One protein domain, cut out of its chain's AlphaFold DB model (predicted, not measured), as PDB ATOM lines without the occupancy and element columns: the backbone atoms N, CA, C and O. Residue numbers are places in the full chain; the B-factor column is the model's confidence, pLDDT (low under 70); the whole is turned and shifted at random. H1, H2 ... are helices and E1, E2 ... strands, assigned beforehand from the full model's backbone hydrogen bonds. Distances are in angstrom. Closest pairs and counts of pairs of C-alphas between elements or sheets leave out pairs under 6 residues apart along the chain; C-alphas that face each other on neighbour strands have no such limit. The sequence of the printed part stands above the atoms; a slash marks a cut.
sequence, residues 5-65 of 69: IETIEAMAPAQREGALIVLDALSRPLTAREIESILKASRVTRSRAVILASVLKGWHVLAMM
ATOM      1  N   ILE A   5     161.620 169.591 192.971       84.06
ATOM      2  CA  ILE A   5     162.606 168.565 193.299       84.06
ATOM      3  C   ILE A   5     163.281 168.896 194.632       84.06
ATOM      4  O   ILE A   5     163.212 168.086 195.553       84.06
ATOM      5  N   GLU A   6     163.833 170.104 194.780       89.44
ATOM      6  CA  GLU A   6     164.478 170.550 196.025       89.44
ATOM      7  C   GLU A   6     163.526 170.464 197.225       89.44
ATOM      8  O   GLU A   6     163.914 170.060 198.321       89.44
ATOM      9  N   THR A   7     162.249 170.789 197.009       90.00
ATOM     10  CA  THR A   7     161.220 170.723 198.054       90.00
ATOM     11  C   THR A   7     160.977 169.288 198.521       90.00
ATOM     12  O   THR A   7     160.876 169.054 199.723       90.00
ATOM     13  N   ILE A   8     160.893 168.327 197.597       89.00
ATOM     14  CA  ILE A   8     160.682 166.904 197.915       89.00
ATOM     15  C   ILE A   8     161.933 166.298 198.557       89.00
ATOM     16  O   ILE A   8     161.829 165.488 199.479       89.00
ATOM     17  N   GLU A   9     163.119 166.686 198.096       89.88
ATOM     18  CA  GLU A   9     164.386 166.195 198.640       89.88
ATOM     19  C   GLU A   9     164.646 166.678 200.067       89.88
ATOM     20  O   GLU A   9     165.222 165.933 200.860       89.88
ATOM     21  N   ALA A  10     164.170 167.876 200.416       94.81
ATOM     22  CA  ALA A  10     164.265 168.428 201.764       94.81
ATOM     23  C   ALA A  10     163.265 167.813 202.769       94.81
ATOM     24  O   ALA A  10     163.347 168.106 203.965       94.81
ATOM     25  N   MET A  11     162.314 166.982 202.324       94.75
ATOM     26  CA  MET A  11     161.328 166.355 203.211       94.75
ATOM     27  C   MET A  11     161.949 165.272 204.097       94.75
ATOM     28  O   MET A  11     162.890 164.576 203.713       94.75
ATOM     29  N   ALA A  12     161.355 165.059 205.276       96.75
ATOM     30  CA  ALA A  12     161.700 163.904 206.099       96.75
ATOM     31  C   ALA A  12     161.432 162.595 205.321       96.75
ATOM     32  O   ALA A  12     160.486 162.551 204.530       96.75
ATOM     33  N   PRO A  13     162.186 161.505 205.562       94.31
ATOM     34  CA  PRO A  13     162.124 160.296 204.733       94.31
ATOM     35  C   PRO A  13     160.709 159.744 204.500       94.31
ATOM     36  O   PRO A  13     160.334 159.490 203.361       94.31
ATOM     37  N   ALA A  14     159.889 159.649 205.552       92.75
ATOM     38  CA  ALA A  14     158.512 159.155 205.446       92.75
ATOM     39  C   ALA A  14     157.588 160.093 204.640       92.75
ATOM     40  O   ALA A  14     156.689 159.642 203.935       92.75
ATOM     41  N   GLN A  15     157.810 161.409 204.721       93.50
ATOM     42  CA  GLN A  15     157.049 162.397 203.950       93.50
ATOM     43  C   GLN A  15     157.453 162.366 202.477       93.50
ATOM     44  O   GLN A  15     156.590 162.406 201.604       93.50
ATOM     45  N   ARG A  16     158.757 162.235 202.208       94.12
ATOM     46  CA  ARG A  16     159.294 162.069 200.859       94.12
ATOM     47  C   ARG A  16     158.723 160.823 200.188       94.12
ATOM     48  O   ARG A  16     158.287 160.901 199.047       94.12
ATOM     49  N   GLU A  17     158.699 159.695 200.893       92.69
ATOM     50  CA  GLU A  17     158.120 158.447 200.388       92.69
ATOM     51  C   GLU A  17     156.640 158.619 200.027       92.69
ATOM     52  O   GLU A  17     156.241 158.324 198.901       92.69
ATOM     53  N   GLY A  18     155.841 159.193 200.933       92.31
ATOM     54  CA  GLY A  18     154.433 159.486 200.660       92.31
ATOM     55  C   GLY A  18     154.234 160.425 199.464       92.31
ATOM     56  O   GLY A  18     153.367 160.182 198.626       92.31
ATOM     57  N   ALA A  19     155.061 161.468 199.342       90.62
ATOM     58  CA  ALA A  19     155.013 162.395 198.214       90.62
ATOM     59  C   ALA A  19     155.323 161.700 196.879       90.62
ATOM     60  O   ALA A  19     154.628 161.936 195.892       90.62
ATOM     61  N   LEU A  20     156.322 160.811 196.848       89.88
ATOM     62  CA  LEU A  20     156.669 160.047 195.648       89.88
ATOM     63  C   LEU A  20     155.556 159.074 195.242       89.88
ATOM     64  O   LEU A  20     155.252 158.992 194.057       89.88
ATOM     65  N   ILE A  21     154.901 158.404 196.196       90.44
ATOM     66  CA  ILE A  21     153.755 157.519 195.915       90.44
ATOM     67  C   ILE A  21     152.602 158.300 195.277       90.44
ATOM     68  O   ILE A  21     152.007 157.847 194.303       90.44
ATOM     69  N   VAL A  22     152.281 159.484 195.807       88.56
ATOM     70  CA  VAL A  22     151.213 160.328 195.251       88.56
ATOM     71  C   VAL A  22     151.575 160.816 193.850       88.56
ATOM     72  O   VAL A  22     150.727 160.785 192.962       88.56
ATOM     73  N   LEU A  23     152.820 161.246 193.631       86.75
ATOM     74  CA  LEU A  23     153.281 161.661 192.307       86.75
ATOM     75  C   LEU A  23     153.230 160.512 191.305       86.75
ATOM     76  O   LEU A  23     152.803 160.732 190.179       86.75
ATOM     77  N   ASP A  24     153.604 159.300 191.700       85.88
ATOM     78  CA  ASP A  24     153.505 158.119 190.841       85.88
ATOM     79  C   ASP A  24     152.038 157.770 190.532       85.88
ATOM     80  O   ASP A  24     151.679 157.520 189.387       85.88
ATOM     81  N   ALA A  25     151.143 157.870 191.520       85.06
ATOM     82  CA  ALA A  25     149.712 157.631 191.324       85.06
ATOM     83  C   ALA A  25     149.031 158.683 190.426       85.06
ATOM     84  O   ALA A  25     148.058 158.378 189.732       85.06
ATOM     85  N   LEU A  26     149.521 159.925 190.452       86.12
ATOM     86  CA  LEU A  26     148.966 161.053 189.703       86.12
ATOM     87  C   LEU A  26     149.763 161.388 188.444       86.12
ATOM     88  O   LEU A  26     149.425 162.355 187.763       86.12
ATOM     89  N   SER A  27     150.802 160.629 188.109       86.62
ATOM     90  CA  SER A  27     151.580 160.875 186.903       86.62
ATOM     91  C   SER A  27     151.790 159.612 186.095       86.62
ATOM     92  O   SER A  27     151.867 158.501 186.602       86.62
ATOM     93  N   ARG A  28     151.863 159.780 184.778       84.94
ATOM     94  CA  ARG A  28     152.299 158.705 183.893       84.94
ATOM     95  C   ARG A  28     153.085 159.265 182.721       84.94
ATOM     96  O   ARG A  28     152.800 160.383 182.278       84.94
ATOM     97  N   PRO A  29     154.032 158.499 182.166       84.19
ATOM     98  CA  PRO A  29     154.685 158.883 180.929       84.19
ATOM     99  C   PRO A  29     153.664 158.980 179.791       84.19
ATOM    100  O   PRO A  29     152.788 158.122 179.630       84.19
ATOM    101  N   LEU A  30     153.789 160.036 178.987       84.44
ATOM    102  CA  LEU A  30     153.051 160.160 177.738       84.44
ATOM    103  C   LEU A  30     153.711 159.329 176.643       84.44
ATOM    104  O   LEU A  30     154.922 159.373 176.428       84.44
ATOM    105  N   THR A  31     152.892 158.610 175.885       85.31
ATOM    106  CA  THR A  31     153.356 157.921 174.682       85.31
ATOM    107  C   THR A  31     153.518 158.909 173.524       85.31
ATOM    108  O   THR A  31     152.810 159.913 173.426       85.31
ATOM    109  N   ALA A  32     154.392 158.594 172.564       83.69
ATOM    110  CA  ALA A  32     154.582 159.427 171.373       83.69
ATOM    111  C   ALA A  32     153.272 159.678 170.593       83.69
ATOM    112  O   ALA A  32     153.078 160.754 170.032       83.69
ATOM    113  N   ARG A  33     152.348 158.705 170.595       84.69
ATOM    114  CA  ARG A  33     151.033 158.820 169.946       84.69
ATOM    115  C   ARG A  33     150.117 159.810 170.666       84.69
ATOM    116  O   ARG A  33     149.389 160.549 170.008       84.69
ATOM    117  N   GLU A  34     150.149 159.833 171.993       86.88
ATOM    118  CA  GLU A  34     149.387 160.801 172.786       86.88
ATOM    119  C   GLU A  34     149.940 162.211 172.604       86.88
ATOM    120  O   GLU A  34     149.166 163.133 172.359       86.88
ATOM    121  N   ILE A  35     151.268 162.362 172.599       87.31
ATOM    122  CA  ILE A  35     151.933 163.632 172.282       87.31
ATOM    123  C   ILE A  35     151.505 164.119 170.890       87.31
ATOM    124  O   ILE A  35     151.100 165.268 170.735       87.31
ATOM    125  N   GLU A  36     151.521 163.251 169.874       87.19
ATOM    126  CA  GLU A  36     151.058 163.600 168.526       87.19
ATOM    127  C   GLU A  36     149.578 164.024 168.512       87.19
ATOM    128  O   GLU A  36     149.219 164.987 167.830       87.19
ATOM    129  N   SER A  37     148.719 163.326 169.261       87.19
ATOM    130  CA  SER A  37     147.292 163.650 169.381       87.19
ATOM    131  C   SER A  37     147.074 165.034 169.998       87.19
ATOM    132  O   SER A  37     146.328 165.845 169.447       87.19
ATOM    133  N   ILE A  38     147.789 165.341 171.083       87.31
ATOM    134  CA  ILE A  38     147.746 166.643 171.760       87.31
ATOM    135  C   ILE A  38     148.218 167.751 170.809       87.31
ATOM    136  O   ILE A  38     147.529 168.753 170.637       87.31
ATOM    137  N   LEU A  39     149.337 167.550 170.104       87.94
ATOM    138  CA  LEU A  39     149.859 168.524 169.139       87.94
ATOM    139  C   LEU A  39     148.862 168.804 168.003       87.94
ATOM    140  O   LEU A  39     148.678 169.957 167.603       87.94
ATOM    141  N   LYS A  40     148.178 167.771 167.498       87.50
ATOM    142  CA  LYS A  40     147.115 167.932 166.494       87.50
ATOM    143  C   LYS A  40     145.923 168.715 167.040       87.50
ATOM    144  O   LYS A  40     145.419 169.588 166.336       87.50
ATOM    145  N   ALA A  41     145.496 168.444 168.276       88.31
ATOM    146  CA  ALA A  41     144.433 169.205 168.937       88.31
ATOM    147  C   ALA A  41     144.806 170.693 169.073       88.31
ATOM    148  O   ALA A  41     143.966 171.568 168.869       88.31
ATOM    149  N   SER A  42     146.091 170.994 169.278       87.31
ATOM    150  CA  SER A  42     146.651 172.354 169.262       87.31
ATOM    151  C   SER A  42     146.882 172.941 167.858       87.31
ATOM    152  O   SER A  42     147.578 173.943 167.720       87.31
ATOM    153  N   ARG A  43     146.296 172.353 166.803       91.31
ATOM    154  CA  ARG A  43     146.386 172.791 165.393       91.31
ATOM    155  C   ARG A  43     147.791 172.735 164.779       91.31
ATOM    156  O   ARG A  43     148.042 173.365 163.750       91.31
ATOM    157  N   VAL A  44     148.709 171.952 165.347       90.00
ATOM    158  CA  VAL A  44     149.992 171.661 164.696       90.00
ATOM    159  C   VAL A  44     149.741 170.759 163.487       90.00
ATOM    160  O   VAL A  44     149.015 169.767 163.564       90.00
ATOM    161  N   THR A  45     150.349 171.088 162.345       91.19
ATOM    162  CA  THR A  45     150.209 170.273 161.132       91.19
ATOM    163  C   THR A  45     150.741 168.859 161.366       91.19
ATOM    164  O   THR A  45     151.720 168.664 162.085       91.19
ATOM    165  N   ARG A  46     150.137 167.854 160.718       87.38
ATOM    166  CA  ARG A  46     150.512 166.439 160.898       87.38
ATOM    167  C   ARG A  46     152.017 166.196 160.734       87.38
ATOM    168  O   ARG A  46     152.607 165.503 161.553       87.38
ATOM    169  N   SER A  47     152.639 166.780 159.708       88.94
ATOM    170  CA  SER A  47     154.078 166.631 159.452       88.94
ATOM    171  C   SER A  47     154.937 167.187 160.590       88.94
ATOM    172  O   SER A  47     155.876 166.528 161.027       88.94
ATOM    173  N   ARG A  48     154.587 168.364 161.124       89.94
ATOM    174  CA  ARG A  48     155.281 168.964 162.272       89.94
ATOM    175  C   ARG A  48     155.033 168.183 163.561       89.94
ATOM    176  O   ARG A  48     155.969 167.991 164.325       89.94
ATOM    177  N   ALA A  49     153.813 167.689 163.774       88.31
ATOM    178  CA  ALA A  49     153.461 166.903 164.955       88.31
ATOM    179  C   ALA A  49     154.272 165.599 165.044       88.31
ATOM    180  O   ALA A  49     154.772 165.273 166.114       88.31
ATOM    181  N   VAL A  50     154.476 164.896 163.923       86.81
ATOM    182  CA  VAL A  50     155.297 163.670 163.870       86.81
ATOM    183  C   VAL A  50     156.767 163.951 164.197       86.81
ATOM    184  O   VAL A  50     157.386 163.199 164.953       86.81
ATOM    185  N   ILE A  51     157.332 165.039 163.661       88.19
ATOM    186  CA  ILE A  51     158.719 165.440 163.943       88.19
ATOM    187  C   ILE A  51     158.869 165.815 165.421       88.19
ATOM    188  O   ILE A  51     159.761 165.304 166.093       88.19
ATOM    189  N   LEU A  52     157.965 166.645 165.946       87.06
ATOM    190  CA  LEU A  52     157.980 167.059 167.350       87.06
ATOM    191  C   LEU A  52     157.806 165.868 168.293       87.06
ATOM    192  O   LEU A  52     158.604 165.712 169.206       87.06
ATOM    193  N   ALA A  53     156.848 164.974 168.042       84.62
ATOM    194  CA  ALA A  53     156.679 163.758 168.835       84.62
ATOM    195  C   ALA A  53     157.934 162.864 168.798       84.62
ATOM    196  O   ALA A  53     158.311 162.282 169.813       84.62
ATOM    197  N   SER A  54     158.626 162.794 167.656       82.19
ATOM    198  CA  SER A  54     159.875 162.031 167.520       82.19
ATOM    199  C   SER A  54     161.052 162.633 168.286       82.19
ATOM    200  O   SER A  54     161.943 161.885 168.677       82.19
ATOM    201  N   VAL A  55     161.072 163.951 168.497       85.50
ATOM    202  CA  VAL A  55     162.062 164.630 169.350       85.50
ATOM    203  C   VAL A  55     161.688 164.457 170.822       85.50
ATOM    204  O   VAL A  55     162.522 164.066 171.635       85.50
ATOM    205  N   LEU A  56     160.412 164.668 171.149       83.50
ATOM    206  CA  LEU A  56     159.889 164.617 172.514       83.50
ATOM    207  C   LEU A  56     159.885 163.205 173.112       83.50
ATOM    208  O   LEU A  56     159.931 163.078 174.327       83.50
ATOM    209  N   LYS A  57     159.903 162.136 172.300       73.38
ATOM    210  CA  LYS A  57     160.011 160.750 172.801       73.38
ATOM    211  C   LYS A  57     161.283 160.487 173.621       73.38
ATOM    212  O   LYS A  57     161.326 159.517 174.364       73.38
ATOM    213  N   GLY A  58     162.337 161.284 173.417       73.12
ATOM    214  CA  GLY A  58     163.584 161.183 174.180       73.12
ATOM    215  C   GLY A  58     163.528 161.917 175.520       73.12
ATOM    216  O   GLY A  58     164.510 161.906 176.255       73.12
ATOM    217  N   TRP A  59     162.422 162.604 175.812       81.25
ATOM    218  CA  TRP A  59     162.221 163.368 177.035       81.25
ATOM    219  C   TRP A  59     161.279 162.604 177.967       81.25
ATOM    220  O   TRP A  59     160.364 161.913 177.518       81.25
ATOM    221  N   HIS A  60     161.461 162.772 179.275       72.81
ATOM    222  CA  HIS A  60     160.537 162.246 180.282       72.81
ATOM    223  C   HIS A  60     159.326 163.176 180.411       72.81
ATOM    224  O   HIS A  60     159.211 163.948 181.359       72.81
ATOM    225  N   VAL A  61     158.442 163.149 179.411       79.50
ATOM    226  CA  VAL A  61     157.203 163.933 179.439       79.50
ATOM    227  C   VAL A  61     156.159 163.179 180.257       79.50
ATOM    228  O   VAL A  61     155.654 162.138 179.829       79.50
ATOM    229  N   LEU A  62     155.837 163.710 181.432       80.88
ATOM    230  CA  LEU A  62     154.810 163.173 182.321       80.88
ATOM    231  C   LEU A  62     153.499 163.944 182.139       80.88
ATOM    232  O   LEU A  62     153.495 165.174 182.083       80.88
ATOM    233  N   ALA A  63     152.384 163.221 182.062       80.12
ATOM    234  CA  ALA A  63     151.057 163.801 182.227       80.12
ATOM    235  C   ALA A  63     150.671 163.754 183.703       80.12
ATOM    236  O   ALA A  63     150.769 162.696 184.319       80.12
ATOM    237  N   MET A  64     150.200 164.881 184.236       81.88
ATOM    238  CA  MET A  64     149.534 164.945 185.537       81.88
ATOM    239  C   MET A  64     148.062 164.564 185.342       81.88
ATOM    240  O   MET A  64     147.347 165.215 184.579       81.88
ATOM    241  N   MET A  65     147.627 163.495 185.995       77.44
ATOM    242  CA  MET A  65     146.268 162.970 185.939       77.44
ATOM    243  C   MET A  65     145.405 163.700 186.975       77.44
ATOM    244  O   MET A  65     145.616 163.560 188.178       77.44
TER     245      MET A  65
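What this domain is: This is residues 5 to 65 of the 69 residues of an uncharacterized protein of Sphingomonas sp. HMP6 (UniProt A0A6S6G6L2). A small ribbon of two short strands, E1 and E2, forms the narrow waist of a rod, with helices at both ends. At one end H2 leads into E1, and the short H1 folds back at the far end of H2; at the other end H3 and H4 make a helical hairpin. The printed part has 61 residues, in the order H1, H2, E1, H3, H4, E2, with an antiparallel sheet E1 - E2, and is mostly helix. It is only just loose, close to extended, with a radius of gyration of the C-alphas of 15.7 A and spans of 47 by 18 by 15 A.

Where its parts are: E1 is residues 27 to 29 and E2 residues 62 to 64, the latter ending with C-alpha 64 at (149.534, 164.945, 185.537). H2, residues 13 to 26, is 20.0 A long. H1, residues 5 to 9, begins with C-alpha 5 at (162.606, 168.565, 193.299). H3, residues 32 to 41, is 14.3 A long, and H4, residues 46 to 56, 15.0 A.

How they stand to each other: E1 and E2 are antiparallel neighbours at 150 degrees; N 28 and O 63 are 3.1 A apart and N 63 and O 28 2.9 A, both within hydrogen-bond range. The closest C-alphas of H2 and E2, Leu 26 and Met 64, are 5.7 A apart. H1 and H2 only just touch, with 3 pairs of C-alphas within 8 A, the closest being Ile 8 and Arg 16 at 5.8 A; H2 does so with residues 16 to 19 alone. H3 and H4 touch, the closest C-alphas being Glu 36 and Ala 49 at 5.4 A, and run opposite ways at a steep tilt of 44 degrees. H2 is apart from H3 and H4. In H1, H2, H3 and H4 every O i to N i+4 pair is within hydrogen-bond range.

The domain as a whole: The two farthest C-alphas, Ala 12 and Ser 47, are 47.3 A apart. The printed part has no cut, and its five links are tight. Mean pLDDT of the printed part is 86.8, and no printed residue is under 70.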